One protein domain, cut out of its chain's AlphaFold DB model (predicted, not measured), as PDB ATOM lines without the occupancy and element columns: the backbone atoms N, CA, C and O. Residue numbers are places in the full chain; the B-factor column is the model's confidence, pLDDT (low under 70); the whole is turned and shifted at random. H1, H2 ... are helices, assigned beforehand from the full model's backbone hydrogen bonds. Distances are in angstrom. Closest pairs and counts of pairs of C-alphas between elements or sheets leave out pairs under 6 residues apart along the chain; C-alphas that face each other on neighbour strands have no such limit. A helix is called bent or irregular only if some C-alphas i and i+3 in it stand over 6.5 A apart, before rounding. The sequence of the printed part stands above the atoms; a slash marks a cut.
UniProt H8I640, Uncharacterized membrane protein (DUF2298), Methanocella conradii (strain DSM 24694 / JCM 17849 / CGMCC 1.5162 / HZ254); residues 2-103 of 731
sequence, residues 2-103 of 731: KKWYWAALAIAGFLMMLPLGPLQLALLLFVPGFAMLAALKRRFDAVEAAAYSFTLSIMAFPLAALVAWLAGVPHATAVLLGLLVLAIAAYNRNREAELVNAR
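What this domain is: This is residues 2 to 103 of the 731 residues of the protein "Uncharacterized membrane protein (DUF2298)" of Methanocella conradii (strain DSM 24694 / JCM 17849 / CGMCC 1.5162 / HZ254) (UniProt H8I640). Four helices pack into a small elongated body: H1 and H4 lie side by side, running opposite ways, H2b lies next to H4, and H3a crosses H2b on its side away from H1 and H4. The longest helix, H3, is bent, and its second arm H3b reaches past the body to meet the beginning of H4, while the first arm of H2, H2a, stands steeply to H1. The printed part has 102 residues with four named helices, H1 H2 H3 H4 along the chain, and no named strand; the class is all helix. The whole is compact, with a radius of gyration of the C-alphas of 13.6 A, and spans 45 by 25 by 24 A.

How they stand to each other: Start with H1, residues 3 to 15, and look across to H4, residues 77 to 91: they touch at a shallow tilt of 15 degrees, opposite ways, the closest C-alphas being those of Gly 13 and Gly 82, 4.2 A apart. Next comes H2, residues 22 to 40, by its hydrogen bonds assigned as one helix but bent, with C-alphas 29 and 32 7.5 A apart; its arms are H2a, residues 22 to 29, and H2b, residues 32 to 40. H1, with residues 12 to 15 alone, only just touches H2a, with 3 pairs of C-alphas within 8 A, the closest being Ala 12 and Leu 27 at 7.1 A. H2b touches H4 at a shallow tilt of 28 degrees, the same way, closest at the C-alphas of Ala 35 and Val 85, 5.8 A. H3, residues 46 to 70, was likewise assigned as one helix but is bent, with C-alphas 59 and 62 6.5 A apart; its arms are H3a, residues 46 to 59, and H3b, residues 62 to 70. H2b touches H3a at a steep tilt of 59 degrees, closest at the C-alphas of Gly 33 and Ser 53, 3.9 A. H3b touches H4, at its residues 77 to 81 alone, closest at the C-alphas of Ala 65 and Thr 77, 4.8 A. H1 and H3a are apart, as are H3a and H4. Every O i to N i+4 pair is within hydrogen-bond range in H2a, H2b, H3a, H3b and H4; in H1 it is 8 of 9.

Where its parts are: Find C-alpha 3 at (33.933, 34.871, 22.957); from there H1 runs 19.0 A to C-alpha 15. H2a measures 10.7 A and H2b 12.4 A from first to last C-alpha. H3a begins at C-alpha 46, (42.653, 50.671, 13.901), and measures 19.8 A; H3b measures 12.3 A. H4 runs 21.2 A to C-alpha 91 at (38.319, 39.092, 33.261).

The domain as a whole: Look for the two C-alphas farthest apart at Gly 72 and Arg 103, 48.5 A. The printed part has no cut; the link H2 to H3 is tight, and the links H1 to H2 and H3 to H4 are short. Residues 92 to 103 hold no named element, but residues 98 to 99 pair in parallel with residues 43 to 44. The mean pLDDT of the printed part is 93.8, and no printed residue is under 70.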
ATOM      1  N   LYS A   2      33.890  38.349  19.425       79.56
ATOM      2  CA  LYS A   2      33.172  37.154  19.902       79.56
ATOM      3  C   LYS A   2      33.948  36.475  21.050       79.56
ATOM      4  O   LYS A   2      35.149  36.681  21.189       79.56
ATOM      5  N   LYS A   3      33.302  35.598  21.828       80.00
ATOM      6  CA  LYS A   3      33.933  34.871  22.957       80.00
ATOM      7  C   LYS A   3      35.250  34.156  22.603       80.00
ATOM      8  O   LYS A   3      36.134  34.068  23.446       80.00
ATOM      9  N   TRP A   4      35.397  33.671  21.367       85.81
ATOM     10  CA  TRP A   4      36.608  32.972  20.925       85.81
ATOM     11  C   TRP A   4      37.847  33.878  20.825       85.81
ATOM     12  O   TRP A   4      38.956  33.376  20.960       85.81
ATOM     13  N   TYR A   5      37.689  35.199  20.666       87.88
ATOM     14  CA  TYR A   5      38.829  36.124  20.629       87.88
ATOM     15  C   TYR A   5      39.538  36.209  21.986       87.88
ATOM     16  O   TYR A   5      40.757  36.292  22.030       87.88
ATOM     17  N   TRP A   6      38.798  36.125  23.097       90.94
ATOM     18  CA  TRP A   6      39.397  36.075  24.437       90.94
ATOM     19  C   TRP A   6      40.141  34.763  24.679       90.94
ATOM     20  O   TRP A   6      41.189  34.764  25.313       90.94
ATOM     21  N   ALA A   7      39.646  33.653  24.123       92.06
ATOM     22  CA  ALA A   7      40.377  32.389  24.134       92.06
ATOM     23  C   ALA A   7      41.665  32.477  23.296       92.06
ATOM     24  O   ALA A   7      42.711  32.033  23.751       92.06
ATOM     25  N   ALA A   8      41.617  33.112  22.119       93.69
ATOM     26  CA  ALA A   8      42.806  33.362  21.304       93.69
ATOM     27  C   ALA A   8      43.822  34.262  22.025       93.69
ATOM     28  O   ALA A   8      45.015  33.979  21.993       93.69
ATOM     29  N   LEU A   9      43.354  35.299  22.730       94.38
ATOM     30  CA  LEU A   9      44.208  36.161  23.545       94.38
ATOM     31  C   LEU A   9      44.858  35.385  24.699       94.38
ATOM     32  O   LEU A   9      46.046  35.551  24.949       94.38
ATOM     33  N   ALA A  10      44.109  34.499  25.359       95.56
ATOM     34  CA  ALA A  10      44.655  33.626  26.392       95.56
ATOM     35  C   ALA A  10      45.717  32.663  25.830       95.56
ATOM     36  O   ALA A  10      46.782  32.514  26.419       95.56
ATOM     37  N   ILE A  11      45.468  32.065  24.660       97.00
ATOM     38  CA  ILE A  11      46.455  31.225  23.964       97.00
ATOM     39  C   ILE A  11      47.705  32.043  23.636       97.00
ATOM     40  O   ILE A  11      48.807  31.589  23.914       97.00
ATOM     41  N   ALA A  12      47.560  33.264  23.116       96.81
ATOM     42  CA  ALA A  12      48.693  34.148  22.848       96.81
ATOM     43  C   ALA A  12      49.482  34.491  24.127       96.81
ATOM     44  O   ALA A  12      50.711  34.505  24.097       96.81
ATOM     45  N   GLY A  13      48.787  34.696  25.252       96.75
ATOM     46  CA  GLY A  13      49.388  34.881  26.575       96.75
ATOM     47  C   GLY A  13      50.186  33.667  27.058       96.75
ATOM     48  O   GLY A  13      51.222  33.839  27.681       96.75
ATOM     49  N   PHE A  14      49.760  32.446  26.728       97.50
ATOM     50  CA  PHE A  14      50.544  31.235  26.994       97.50
ATOM     51  C   PHE A  14      51.729  31.095  26.028       97.50
ATOM     52  O   PHE A  14      52.848  30.833  26.454       97.50
ATOM     53  N   LEU A  15      51.506  31.320  24.728       97.19
ATOM     54  CA  LEU A  15      52.538  31.197  23.695       97.19
ATOM     55  C   LEU A  15      53.703  32.167  23.911       97.19
ATOM     56  O   LEU A  15      54.842  31.793  23.658       97.19
ATOM     57  N   MET A  16      53.458  33.381  24.413       95.62
ATOM     58  CA  MET A  16      54.551  34.319  24.702       95.62
ATOM     59  C   MET A  16      55.480  33.859  25.831       95.62
ATOM     60  O   MET A  16      56.609  34.333  25.895       95.62
ATOM     61  N   MET A  17      55.035  32.938  26.694       96.50
ATOM     62  CA  MET A  17      55.863  32.355  27.756       96.50
ATOM     63  C   MET A  17      56.824  31.283  27.229       96.50
ATOM     64  O   MET A  17      57.681  30.816  27.973       96.50
ATOM     65  N   LEU A  18      56.657  30.856  25.974       95.88
ATOM     66  CA  LEU A  18      57.454  29.810  25.346       95.88
ATOM     67  C   LEU A  18      58.538  30.427  24.445       95.88
ATOM     68  O   LEU A  18      58.271  31.450  23.811       95.88
ATOM     69  N   PRO A  19      59.717  29.789  24.314       94.38
ATOM     70  CA  PRO A  19      60.810  30.264  23.464       94.38
ATOM     71  C   PRO A  19      60.500  30.017  21.978       94.38
ATOM     72  O   PRO A  19      60.984  29.066  21.366       94.38
ATOM     73  N   LEU A  20      59.631  30.843  21.386       96.06
ATOM     74  CA  LEU A  20      59.127  30.676  20.011       96.06
ATOM     75  C   LEU A  20      59.906  31.490  18.968       96.06
ATOM     76  O   LEU A  20      59.394  31.743  17.873       96.06
ATOM     77  N   GLY A  21      61.122  31.934  19.283       95.62
ATOM     78  CA  GLY A  21      61.936  32.645  18.306       95.62
ATOM     79  C   GLY A  21      61.323  33.998  17.900       95.62
ATOM     80  O   GLY A  21      60.702  34.689  18.716       95.62
ATOM     81  N   PRO A  22      61.380  34.349  16.600       96.94
ATOM     82  CA  PRO A  22      60.755  35.557  16.056       96.94
ATOM     83  C   PRO A  22      59.246  35.681  16.320       96.94
ATOM     84  O   PRO A  22      58.725  36.794  16.407       96.94
ATOM     85  N   LEU A  23      58.523  34.563  16.469       96.81
ATOM     86  CA  LEU A  23      57.099  34.610  16.806       96.81
ATOM     87  C   LEU A  23      56.894  35.153  18.224       96.81
ATOM     88  O   LEU A  23      56.010  35.980  18.434       96.81
ATOM     89  N   GLN A  24      57.723  34.735  19.183       97.50
ATOM     90  CA  GLN A  24      57.662  35.250  20.549       97.50
ATOM     91  C   GLN A  24      57.962  36.751  20.586       97.50
ATOM     92  O   GLN A  24      57.252  37.482  21.269       97.50
ATOM     93  N   LEU A  25      58.937  37.221  19.796       97.62
ATOM     94  CA  LEU A  25      59.237  38.649  19.652       97.62
ATOM     95  C   LEU A  25      57.997  39.439  19.209       97.62
ATOM     96  O   LEU A  25      57.614  40.412  19.856       97.62
ATOM     97  N   ALA A  26      57.319  38.989  18.149       97.44
ATOM     98  CA  ALA A  26      56.100  39.637  17.667       97.44
ATOM     99  C   ALA A  26      54.973  39.627  18.717       97.44
ATOM    100  O   ALA A  26      54.260  40.619  18.871       97.44
ATOM    101  N   LEU A  27      54.825  38.527  19.467       97.88
ATOM    102  CA  LEU A  27      53.836  38.427  20.540       97.88
ATOM    103  C   LEU A  27      54.154  39.388  21.695       97.88
ATOM    104  O   LEU A  27      53.255  40.100  22.140       97.88
ATOM    105  N   LEU A  28      55.409  39.452  22.150       97.94
ATOM    106  CA  LEU A  28      55.851  40.324  23.246       97.94
ATOM    107  C   LEU A  28      55.719  41.811  22.903       97.94
ATOM    108  O   LEU A  28      55.400  42.600  23.786       97.94
ATOM    109  N   LEU A  29      55.902  42.188  21.634       97.62
ATOM    110  CA  LEU A  29      55.784  43.577  21.185       97.62
ATOM    111  C   LEU A  29      54.338  44.052  20.981       97.62
ATOM    112  O   LEU A  29      54.126  45.255  20.869       97.62
ATOM    113  N   PHE A  30      53.343  43.162  20.927       97.69
ATOM    114  CA  PHE A  30      51.961  43.539  20.585       97.69
ATOM    115  C   PHE A  30      50.908  43.091  21.606       97.69
ATOM    116  O   PHE A  30      50.014  43.855  21.974       97.69
ATOM    117  N   VAL A  31      50.963  41.831  22.040       98.00
ATOM    118  CA  VAL A  31      49.864  41.176  22.763       98.00
ATOM    119  C   VAL A  31      49.620  41.758  24.162       98.00
ATOM    120  O   VAL A  31      48.444  41.964  24.488       98.00
ATOM    121  N   PRO A  32      50.643  42.066  24.990       98.19
ATOM    122  CA  PRO A  32      50.423  42.668  26.307       98.19
ATOM    123  C   PRO A  32      49.664  43.996  26.221       98.19
ATOM    124  O   PRO A  32      48.673  44.207  26.924       98.19
ATOM    125  N   GLY A  33      50.077  44.871  25.306       97.81
ATOM    126  CA  GLY A  33      49.420  46.146  25.060       97.81
ATOM    127  C   GLY A  33      48.024  46.001  24.478       97.81
ATOM    128  O   GLY A  33      47.115  46.694  24.931       97.81
ATOM    129  N   PHE A  34      47.812  45.071  23.543       97.06
ATOM    130  CA  PHE A  34      46.472  44.815  23.011       97.06
ATOM    131  C   PHE A  34      45.513  44.340  24.108       97.06
ATOM    132  O   PHE A  34      44.373  44.803  24.181       97.06
ATOM    133  N   ALA A  35      45.974  43.459  25.003       96.69
ATOM    134  CA  ALA A  35      45.193  43.028  26.156       96.69
ATOM    135  C   ALA A  35      44.822  44.226  27.047       96.69
ATOM    136  O   ALA A  35      43.645  44.413  27.371       96.69
ATOM    137  N   MET A  36      45.793  45.080  27.384       96.88
ATOM    138  CA  MET A  36      45.553  46.293  28.171       96.88
ATOM    139  C   MET A  36      44.573  47.259  27.484       96.88
ATOM    140  O   MET A  36      43.640  47.730  28.135       96.88
ATOM    141  N   LEU A  37      44.698  47.495  26.173       96.00
ATOM    142  CA  LEU A  37      43.743  48.293  25.397       96.00
ATOM    143  C   LEU A  37      42.333  47.698  25.458       96.00
ATOM    144  O   LEU A  37      41.370  48.418  25.711       96.00
ATOM    145  N   ALA A  38      42.199  46.389  25.244       93.19
ATOM    146  CA  ALA A  38      40.907  45.712  25.239       93.19
ATOM    147  C   ALA A  38      40.245  45.699  26.632       93.19
ATOM    148  O   ALA A  38      39.016  45.678  26.741       93.19
ATOM    149  N   ALA A  39      41.041  45.749  27.706       92.56
ATOM    150  CA  ALA A  39      40.550  45.968  29.064       92.56
ATOM    151  C   ALA A  39      40.101  47.423  29.290       92.56
ATOM    152  O   ALA A  39      39.076  47.663  29.944       92.56
ATOM    153  N   LEU A  40      40.850  48.376  28.730       94.12
ATOM    154  CA  LEU A  40      40.649  49.816  28.870       94.12
ATOM    155  C   LEU A  40      39.416  50.311  28.101       94.12
ATOM    156  O   LEU A  40      38.577  51.016  28.663       94.12
ATOM    157  N   LYS A  41      39.274  49.921  26.830       93.44
ATOM    158  CA  LYS A  41      38.245  50.424  25.911       93.44
ATOM    159  C   LYS A  41      37.412  49.294  25.317       93.44
ATOM    160  O   LYS A  41      37.923  48.283  24.853       93.44
ATOM    161  N   ARG A  42      36.093  49.517  25.253       90.00
ATOM    162  CA  ARG A  42      35.169  48.639  24.510       90.00
ATOM    163  C   ARG A  42      35.107  48.963  23.023       90.00
ATOM    164  O   ARG A  42      34.739  48.098  22.250       90.00
ATOM    165  N   ARG A  43      35.390  50.203  22.630       93.56
ATOM    166  CA  ARG A  43      35.358  50.642  21.234       93.56
ATOM    167  C   ARG A  43      36.656  51.367  20.942       93.56
ATOM    168  O   ARG A  43      37.014  52.277  21.696       93.56
ATOM    169  N   PHE A  44      37.341  50.937  19.900       94.81
ATOM    170  CA  PHE A  44      38.584  51.538  19.438       94.81
ATOM    171  C   PHE A  44      38.699  51.359  17.927       94.81
ATOM    172  O   PHE A  44      38.105  50.436  17.372       94.81
ATOM    173  N   ASP A  45      39.397  52.265  17.254       95.44
ATOM    174  CA  ASP A  45      39.674  52.141  15.821       95.44
ATOM    175  C   ASP A  45      41.020  51.440  15.562       95.44
ATOM    176  O   ASP A  45      41.701  50.984  16.485       95.44
ATOM    177  N   ALA A  46      41.397  51.311  14.288       96.25
ATOM    178  CA  ALA A  46      42.653  50.671  13.901       96.25
ATOM    179  C   ALA A  46      43.904  51.474  14.314       96.25
ATOM    180  O   ALA A  46      44.957  50.879  14.546       96.25
ATOM    181  N   VAL A  47      43.797  52.804  14.425       97.62
ATOM    182  CA  VAL A  47      44.896  53.680  14.861       97.62
ATOM    183  C   VAL A  47      45.146  53.470  16.349       97.62
ATOM    184  O   VAL A  47      46.277  53.211  16.745       97.62
ATOM    185  N   GLU A  48      44.091  53.498  17.165       97.31
ATOM    186  CA  GLU A  48      44.159  53.199  18.596       97.31
ATOM    187  C   GLU A  48      44.644  51.771  18.847       97.31
ATOM    188  O   GLU A  48      45.472  51.561  19.732       97.31
ATOM    189  N   ALA A  49      44.181  50.800  18.049       96.75
ATOM    190  CA  ALA A  49      44.643  49.420  18.130       96.75
ATOM    191  C   ALA A  49      46.151  49.306  17.891       96.75
ATOM    192  O   ALA A  49      46.823  48.647  18.677       96.75
ATOM    193  N   ALA A  50      46.695  49.946  16.856       97.56
ATOM    194  CA  ALA A  50      48.134  49.936  16.610       97.56
ATOM    195  C   ALA A  50      48.893  50.672  17.728       97.56
ATOM    196  O   ALA A  50      49.737  50.076  18.393       97.56
ATOM    197  N   ALA A  51      48.538  51.933  17.979       98.00
ATOM    198  CA  ALA A  51      49.228  52.809  18.919       98.00
ATOM    199  C   ALA A  51      49.283  52.220  20.336       98.00
ATOM    200  O   ALA A  51      50.359  51.925  20.851       98.00
ATOM    201  N   TYR A  52      48.126  51.935  20.947       98.19
ATOM    202  CA  TYR A  52      48.095  51.423  22.317       98.19
ATOM    203  C   TYR A  52      48.735  50.038  22.419       98.19
ATOM    204  O   TYR A  52      49.416  49.770  23.403       98.19
ATOM    205  N   SER A  53      48.535  49.151  21.438       98.12
ATOM    206  CA  SER A  53      49.024  47.773  21.570       98.12
ATOM    207  C   SER A  53      50.540  47.688  21.538       98.12
ATOM    208  O   SER A  53      51.126  46.995  22.368       98.12
ATOM    209  N   PHE A  54      51.195  48.407  20.630       98.56
ATOM    210  CA  PHE A  54      52.653  48.388  20.587       98.56
ATOM    211  C   PHE A  54      53.263  49.284  21.672       98.56
ATOM    212  O   PHE A  54      54.144  48.824  22.399       98.56
ATOM    213  N   THR A  55      52.759  50.511  21.874       98.62
ATOM    214  CA  THR A  55      53.313  51.429  22.886       98.62
ATOM    215  C   THR A  55      53.221  50.838  24.292       98.62
ATOM    216  O   THR A  55      54.213  50.822  25.017       98.62
ATOM    217  N   LEU A  56      52.071  50.278  24.686       98.56
ATOM    218  CA  LEU A  56      51.927  49.680  26.017       98.56
ATOM    219  C   LEU A  56      52.772  48.425  26.203       98.56
ATOM    220  O   LEU A  56      53.237  48.187  27.312       98.56
ATOM    221  N   SER A  57      52.975  47.628  25.153       98.44
ATOM    222  CA  SER A  57      53.848  46.455  25.237       98.44
ATOM    223  C   SER A  57      55.297  46.871  25.488       98.44
ATOM    224  O   SER A  57      55.931  46.342  26.396       98.44
ATOM    225  N   ILE A  58      55.785  47.881  24.759       98.31
ATOM    226  CA  ILE A  58      57.135  48.438  24.931       98.31
ATOM    227  C   ILE A  58      57.306  49.047  26.330       98.31
ATOM    228  O   ILE A  58      58.323  48.816  26.974       98.31
ATOM    229  N   MET A  59      56.309  49.787  26.826       97.75
ATOM    230  CA  MET A  59      56.363  50.438  28.144       97.75
ATOM    231  C   MET A  59      56.224  49.436  29.304       97.75
ATOM    232  O   MET A  59      56.917  49.545  30.308       97.75
ATOM    233  N   ALA A  60      55.373  48.413  29.180       97.56
ATOM    234  CA  ALA A  60      55.209  47.382  30.214       97.56
ATOM    235  C   ALA A  60      56.461  46.531  30.429       97.56
ATOM    236  O   ALA A  60      56.672  46.013  31.526       97.56
ATOM    237  N   PHE A  61      57.276  46.375  29.391       96.00
ATOM    238  CA  PHE A  61      58.359  45.409  29.381       96.00
ATOM    239  C   PHE A  61      59.478  45.728  30.397       96.00
ATOM    240  O   PHE A  61      59.749  44.862  31.229       96.00
ATOM    241  N   PRO A  62      60.065  46.945  30.445       89.50
ATOM    242  CA  PRO A  62      61.030  47.327  31.483       89.50
ATOM    243  C   PRO A  62      60.530  47.106  32.913       89.50
ATOM    244  O   PRO A  62      61.271  46.619  33.764       89.50
ATOM    245  N   LEU A  63      59.260  47.432  33.182       93.31
ATOM    246  CA  LEU A  63      58.673  47.240  34.507       93.31
ATOM    247  C   LEU A  63      58.525  45.759  34.844       93.31
ATOM    248  O   LEU A  63      58.824  45.361  35.965       93.31
ATOM    249  N   ALA A  64      58.069  44.944  33.893       96.31
ATOM    250  CA  ALA A  64      57.953  43.507  34.093       96.31
ATOM    251  C   ALA A  64      59.326  42.870  34.358       96.31
ATOM    252  O   ALA A  64      59.440  42.055  35.270       96.31
ATOM    253  N   ALA A  65      60.365  43.292  33.638       93.94
ATOM    254  CA  ALA A  65      61.728  42.816  33.848       93.94
ATOM    255  C   ALA A  65      62.275  43.221  35.227       93.94
ATOM    256  O   ALA A  65      62.818  42.383  35.946       93.94
ATOM    257  N   LEU A  66      62.046  44.468  35.652       91.75
ATOM    258  CA  LEU A  66      62.433  44.935  36.984       91.75
ATOM    259  C   LEU A  66      61.689  44.183  38.101       91.75
ATOM    260  O   LEU A  66      62.292  43.798  39.099       91.75
ATOM    261  N   VAL A  67      60.385  43.943  37.940       92.62
ATOM    262  CA  VAL A  67      59.590  43.171  38.911       92.62
ATOM    263  C   VAL A  67      60.068  41.723  38.985       92.62
ATOM    264  O   VAL A  67      60.191  41.189  40.084       92.62
ATOM    265  N   ALA A  68      60.361  41.093  37.844       92.88
ATOM    266  CA  ALA A  68      60.914  39.741  37.787       92.88
ATOM    267  C   ALA A  68      62.252  39.651  38.535       92.88
ATOM    268  O   ALA A  68      62.442  38.756  39.362       92.88
ATOM    269  N   TRP A  69      63.138  40.622  38.298       90.31
ATOM    270  CA  TRP A  69      64.424  40.732  38.980       90.31
ATOM    271  C   TRP A  69      64.262  40.866  40.499       90.31
ATOM    272  O   TRP A  69      64.806  40.063  41.254       90.31
ATOM    273  N   LEU A  70      63.443  41.817  40.960       88.38
ATOM    274  CA  LEU A  70      63.199  42.045  42.391       88.38
ATOM    275  C   LEU A  70      62.493  40.869  43.082       88.38
ATOM    276  O   LEU A  70      62.633  40.691  44.290       88.38
ATOM    277  N   ALA A  71      61.742  40.060  42.334       89.31
ATOM    278  CA  ALA A  71      61.114  38.843  42.839       89.31
ATOM    279  C   ALA A  71      62.083  37.648  42.938       89.31
ATOM    280  O   ALA A  71      61.663  36.574  43.366       89.31
ATOM    281  N   GLY A  72      63.349  37.803  42.533       88.62
ATOM    282  CA  GLY A  72      64.338  36.721  42.517       88.62
ATOM    283  C   GLY A  72      64.097  35.686  41.416       88.62
ATOM    284  O   GLY A  72      64.592  34.566  41.510       88.62
ATOM    285  N   VAL A  73      63.326  36.037  40.380       89.44
ATOM    286  CA  VAL A  73      63.044  35.167  39.228       89.44
ATOM    287  C   VAL A  73      63.494  35.886  37.952       89.44
ATOM    288  O   VAL A  73      62.653  36.355  37.177       89.44
ATOM    289  N   PRO A  74      64.816  36.045  37.740       85.75
ATOM    290  CA  PRO A  74      65.335  36.765  36.584       85.75
ATOM    291  C   PRO A  74      64.822  36.128  35.287       85.75
ATOM    292  O   PRO A  74      64.574  34.924  35.214       85.75
ATOM    293  N   HIS A  75      64.613  36.960  34.270       87.62
ATOM    294  CA  HIS A  75      64.090  36.557  32.958       87.62
ATOM    295  C   HIS A  75      62.655  36.008  32.945       87.62
ATOM    296  O   HIS A  75      62.185  35.483  31.936       87.62
ATOM    297  N   ALA A  76      61.889  36.193  34.026       92.81
ATOM    298  CA  ALA A  76      60.457  35.888  34.042       92.81
ATOM    299  C   ALA A  76      59.591  36.954  33.341       92.81
ATOM    300  O   ALA A  76      58.365  36.897  33.431       92.81
ATOM    301  N   THR A  77      60.183  37.915  32.624       94.75
ATOM    302  CA  THR A  77      59.479  39.022  31.954       94.75
ATOM    303  C   THR A  77      58.348  38.524  31.049       94.75
ATOM    304  O   THR A  77      57.199  38.950  31.188       94.75
ATOM    305  N   ALA A  78      58.637  37.556  30.173       96.00
ATOM    306  CA  ALA A  78      57.642  36.940  29.294       96.00
ATOM    307  C   ALA A  78      56.523  36.221  30.069       96.00
ATOM    308  O   ALA A  78      55.357  36.272  29.674       96.00
ATOM    309  N   VAL A  79      56.864  35.587  31.195       96.88
ATOM    310  CA  VAL A  79      55.900  34.904  32.067       96.88
ATOM    311  C   VAL A  79      54.975  35.915  32.738       96.88
ATOM    312  O   VAL A  79      53.759  35.754  32.681       96.88
ATOM    313  N   LEU A  80      55.513  36.990  33.318       97.38
ATOM    314  CA  LEU A  80      54.715  38.032  33.968       97.38
ATOM    315  C   LEU A  80      53.766  38.722  32.981       97.38
ATOM    316  O   LEU A  80      52.578  38.883  33.276       97.38
ATOM    317  N   LEU A  81      54.254  39.074  31.787       97.62
ATOM    318  CA  LEU A  81      53.421  39.659  30.734       97.62
ATOM    319  C   LEU A  81      52.365  38.664  30.225       97.62
ATOM    320  O   LEU A  81      51.211  39.044  30.025       97.62
ATOM    321  N   GLY A  82      52.706  37.381  30.093       97.31
ATOM    322  CA  GLY A  82      51.752  36.340  29.712       97.31
ATOM    323  C   GLY A  82      50.661  36.127  30.759       97.31
ATOM    324  O   GLY A  82      49.483  36.013  30.413       97.31
ATOM    325  N   LEU A  83      51.016  36.138  32.045       97.38
ATOM    326  CA  LEU A  83      50.067  36.018  33.153       97.38
ATOM    327  C   LEU A  83      49.124  37.223  33.202       97.38
ATOM    328  O   LEU A  83      47.921  37.046  33.400       97.38
ATOM    329  N   LEU A  84      49.639  38.429  32.948       96.81
ATOM    330  CA  LEU A  84      48.824  39.633  32.796       96.81
ATOM    331  C   LEU A  84      47.799  39.469  31.663       96.81
ATOM    332  O   LEU A  84      46.609  39.727  31.860       96.81
ATOM    333  N   VAL A  85      48.232  38.993  30.493       97.75
ATOM    334  CA  VAL A  85      47.353  38.750  29.338       97.75
ATOM    335  C   VAL A  85      46.279  37.711  29.669       97.75
ATOM    336  O   VAL A  85      45.102  37.934  29.378       97.75
ATOM    337  N   LEU A  86      46.651  36.606  30.319       97.38
ATOM    338  CA  LEU A  86      45.719  35.561  30.756       97.38
ATOM    339  C   LEU A  86      44.676  36.103  31.741       97.38
ATOM    340  O   LEU A  86      43.480  35.848  31.572       97.38
ATOM    341  N   ALA A  87      45.102  36.889  32.732       96.19
ATOM    342  CA  ALA A  87      44.211  37.505  33.711       96.19
ATOM    343  C   ALA A  87      43.214  38.463  33.042       96.19
ATOM    344  O   ALA A  87      42.010  38.410  33.312       96.19
ATOM    345  N   ILE A  88      43.689  39.293  32.110       94.88
ATOM    346  CA  ILE A  88      42.847  40.215  31.342       94.88
ATOM    347  C   ILE A  88      41.854  39.460  30.452       94.88
ATOM    348  O   ILE A  88      40.678  39.837  30.384       94.88
ATOM    349  N   ALA A  89      42.300  38.403  29.772       94.12
ATOM    350  CA  ALA A  89      41.446  37.579  28.925       94.12
ATOM    351  C   ALA A  89      40.347  36.883  29.742       94.12
ATOM    352  O   ALA A  89      39.185  36.858  29.327       94.12
ATOM    353  N   ALA A  90      40.688  36.378  30.931       93.69
ATOM    354  CA  ALA A  90      39.734  35.787  31.862       93.69
ATOM    355  C   ALA A  90      38.712  36.822  32.359       93.69
ATOM    356  O   ALA A  90      37.505  36.574  32.285       93.69
ATOM    357  N   TYR A  91      39.175  38.002  32.786       91.25
ATOM    358  CA  TYR A  91      38.319  39.092  33.261       91.25
ATOM    359  C   TYR A  91      37.334  39.573  32.184       91.25
ATOM    360  O   TYR A  91      36.157  39.802  32.462       91.25
ATOM    361  N   ASN A  92      37.784  39.679  30.931       89.62
ATOM    362  CA  ASN A  92      36.966  40.194  29.835       89.62
ATOM    363  C   ASN A  92      36.235  39.111  29.025       89.62
ATOM    364  O   ASN A  92      35.604  39.452  28.030       89.62
ATOM    365  N   ARG A  93      36.224  37.837  29.444       88.44
ATOM    366  CA  ARG A  93      35.638  36.712  28.675       88.44
ATOM    367  C   ARG A  93      34.217  36.963  28.147       88.44
ATOM    368  O   ARG A  93      33.852  36.454  27.086       88.44
ATOM    369  N   ASN A  94      33.415  37.727  28.887       85.75
ATOM    370  CA  ASN A  94      32.026  38.056  28.544       85.75
ATOM    371  C   ASN A  94      31.838  39.484  28.012       85.75
ATOM    372  O   ASN A  94      30.709  39.911  27.783       85.75
ATOM    373  N   ARG A  95      32.922  40.241  27.846       85.62
ATOM    374  CA  ARG A  95      32.886  41.630  27.401       85.62
ATOM    375  C   ARG A  95      33.025  41.681  25.886       85.62
ATOM    376  O   ARG A  95      33.858  40.993  25.298       85.62
ATOM    377  N   GLU A  96      32.217  42.513  25.250       84.12
ATOM    378  CA  GLU A  96      32.340  42.774  23.822       84.12
ATOM    379  C   GLU A  96      33.245  43.987  23.595       84.12
ATOM    380  O   GLU A  96      33.060  45.038  24.214       84.12
ATOM    381  N   ALA A  97      34.227  43.816  22.710       84.12
ATOM    382  CA  ALA A  97      35.052  44.895  22.176       84.12
ATOM    383  C   ALA A  97      34.780  45.067  20.675       84.12
ATOM    384  O   ALA A  97      34.737  44.082  19.942       84.12
ATOM    385  N   GLU A  98      34.584  46.281  20.198       88.69
ATOM    386  CA  GLU A  98      34.208  46.603  18.824       88.69
ATOM    387  C   GLU A  98      35.326  47.412  18.166       88.69
ATOM    388  O   GLU A  98      35.736  48.446  18.694       88.69
ATOM    389  N   LEU A  99      35.794  46.941  17.006       87.56
ATOM    390  CA  LEU A  99      36.661  47.730  16.141       87.56
ATOM    391  C   LEU A  99      35.772  48.660  15.312       87.56
ATOM    392  O   LEU A  99      34.949  48.181  14.528       87.56
ATOM    393  N   VAL A 100      35.913  49.967  15.506       91.56
ATOM    394  CA  VAL A 100      35.144  50.981  14.774       91.56
ATOM    395  C   VAL A 100      35.963  51.544  13.614       91.56
ATOM    396  O   VAL A 100      37.188  51.566  13.666       91.56
ATOM    397  N   ASN A 101      35.287  52.002  12.559       86.06
ATOM    398  CA  ASN A 101      35.947  52.611  11.406       86.06
ATOM    399  C   ASN A 101      35.957  54.138  11.535       86.06
ATOM    400  O   ASN A 101      34.903  54.769  11.433       86.06
ATOM    401  N   ALA A 102      37.141  54.724  11.714       84.50
ATOM    402  CA  ALA A 102      37.359  56.166  11.613       84.50
ATOM    403  C   ALA A 102      37.674  56.577  10.162       84.50
ATOM    404  O   ALA A 102      38.144  55.767   9.357       84.50
ATOM    405  N   ARG A 103      37.408  57.837   9.793       85.06
ATOM    406  CA  ARG A 103      37.485  58.278   8.386       85.06
ATOM    407  C   ARG A 103      38.930  58.366   7.900       85.06
ATOM    408  O   ARG A 103      39.219  57.918   6.792       85.06
TER     409      ARG A 103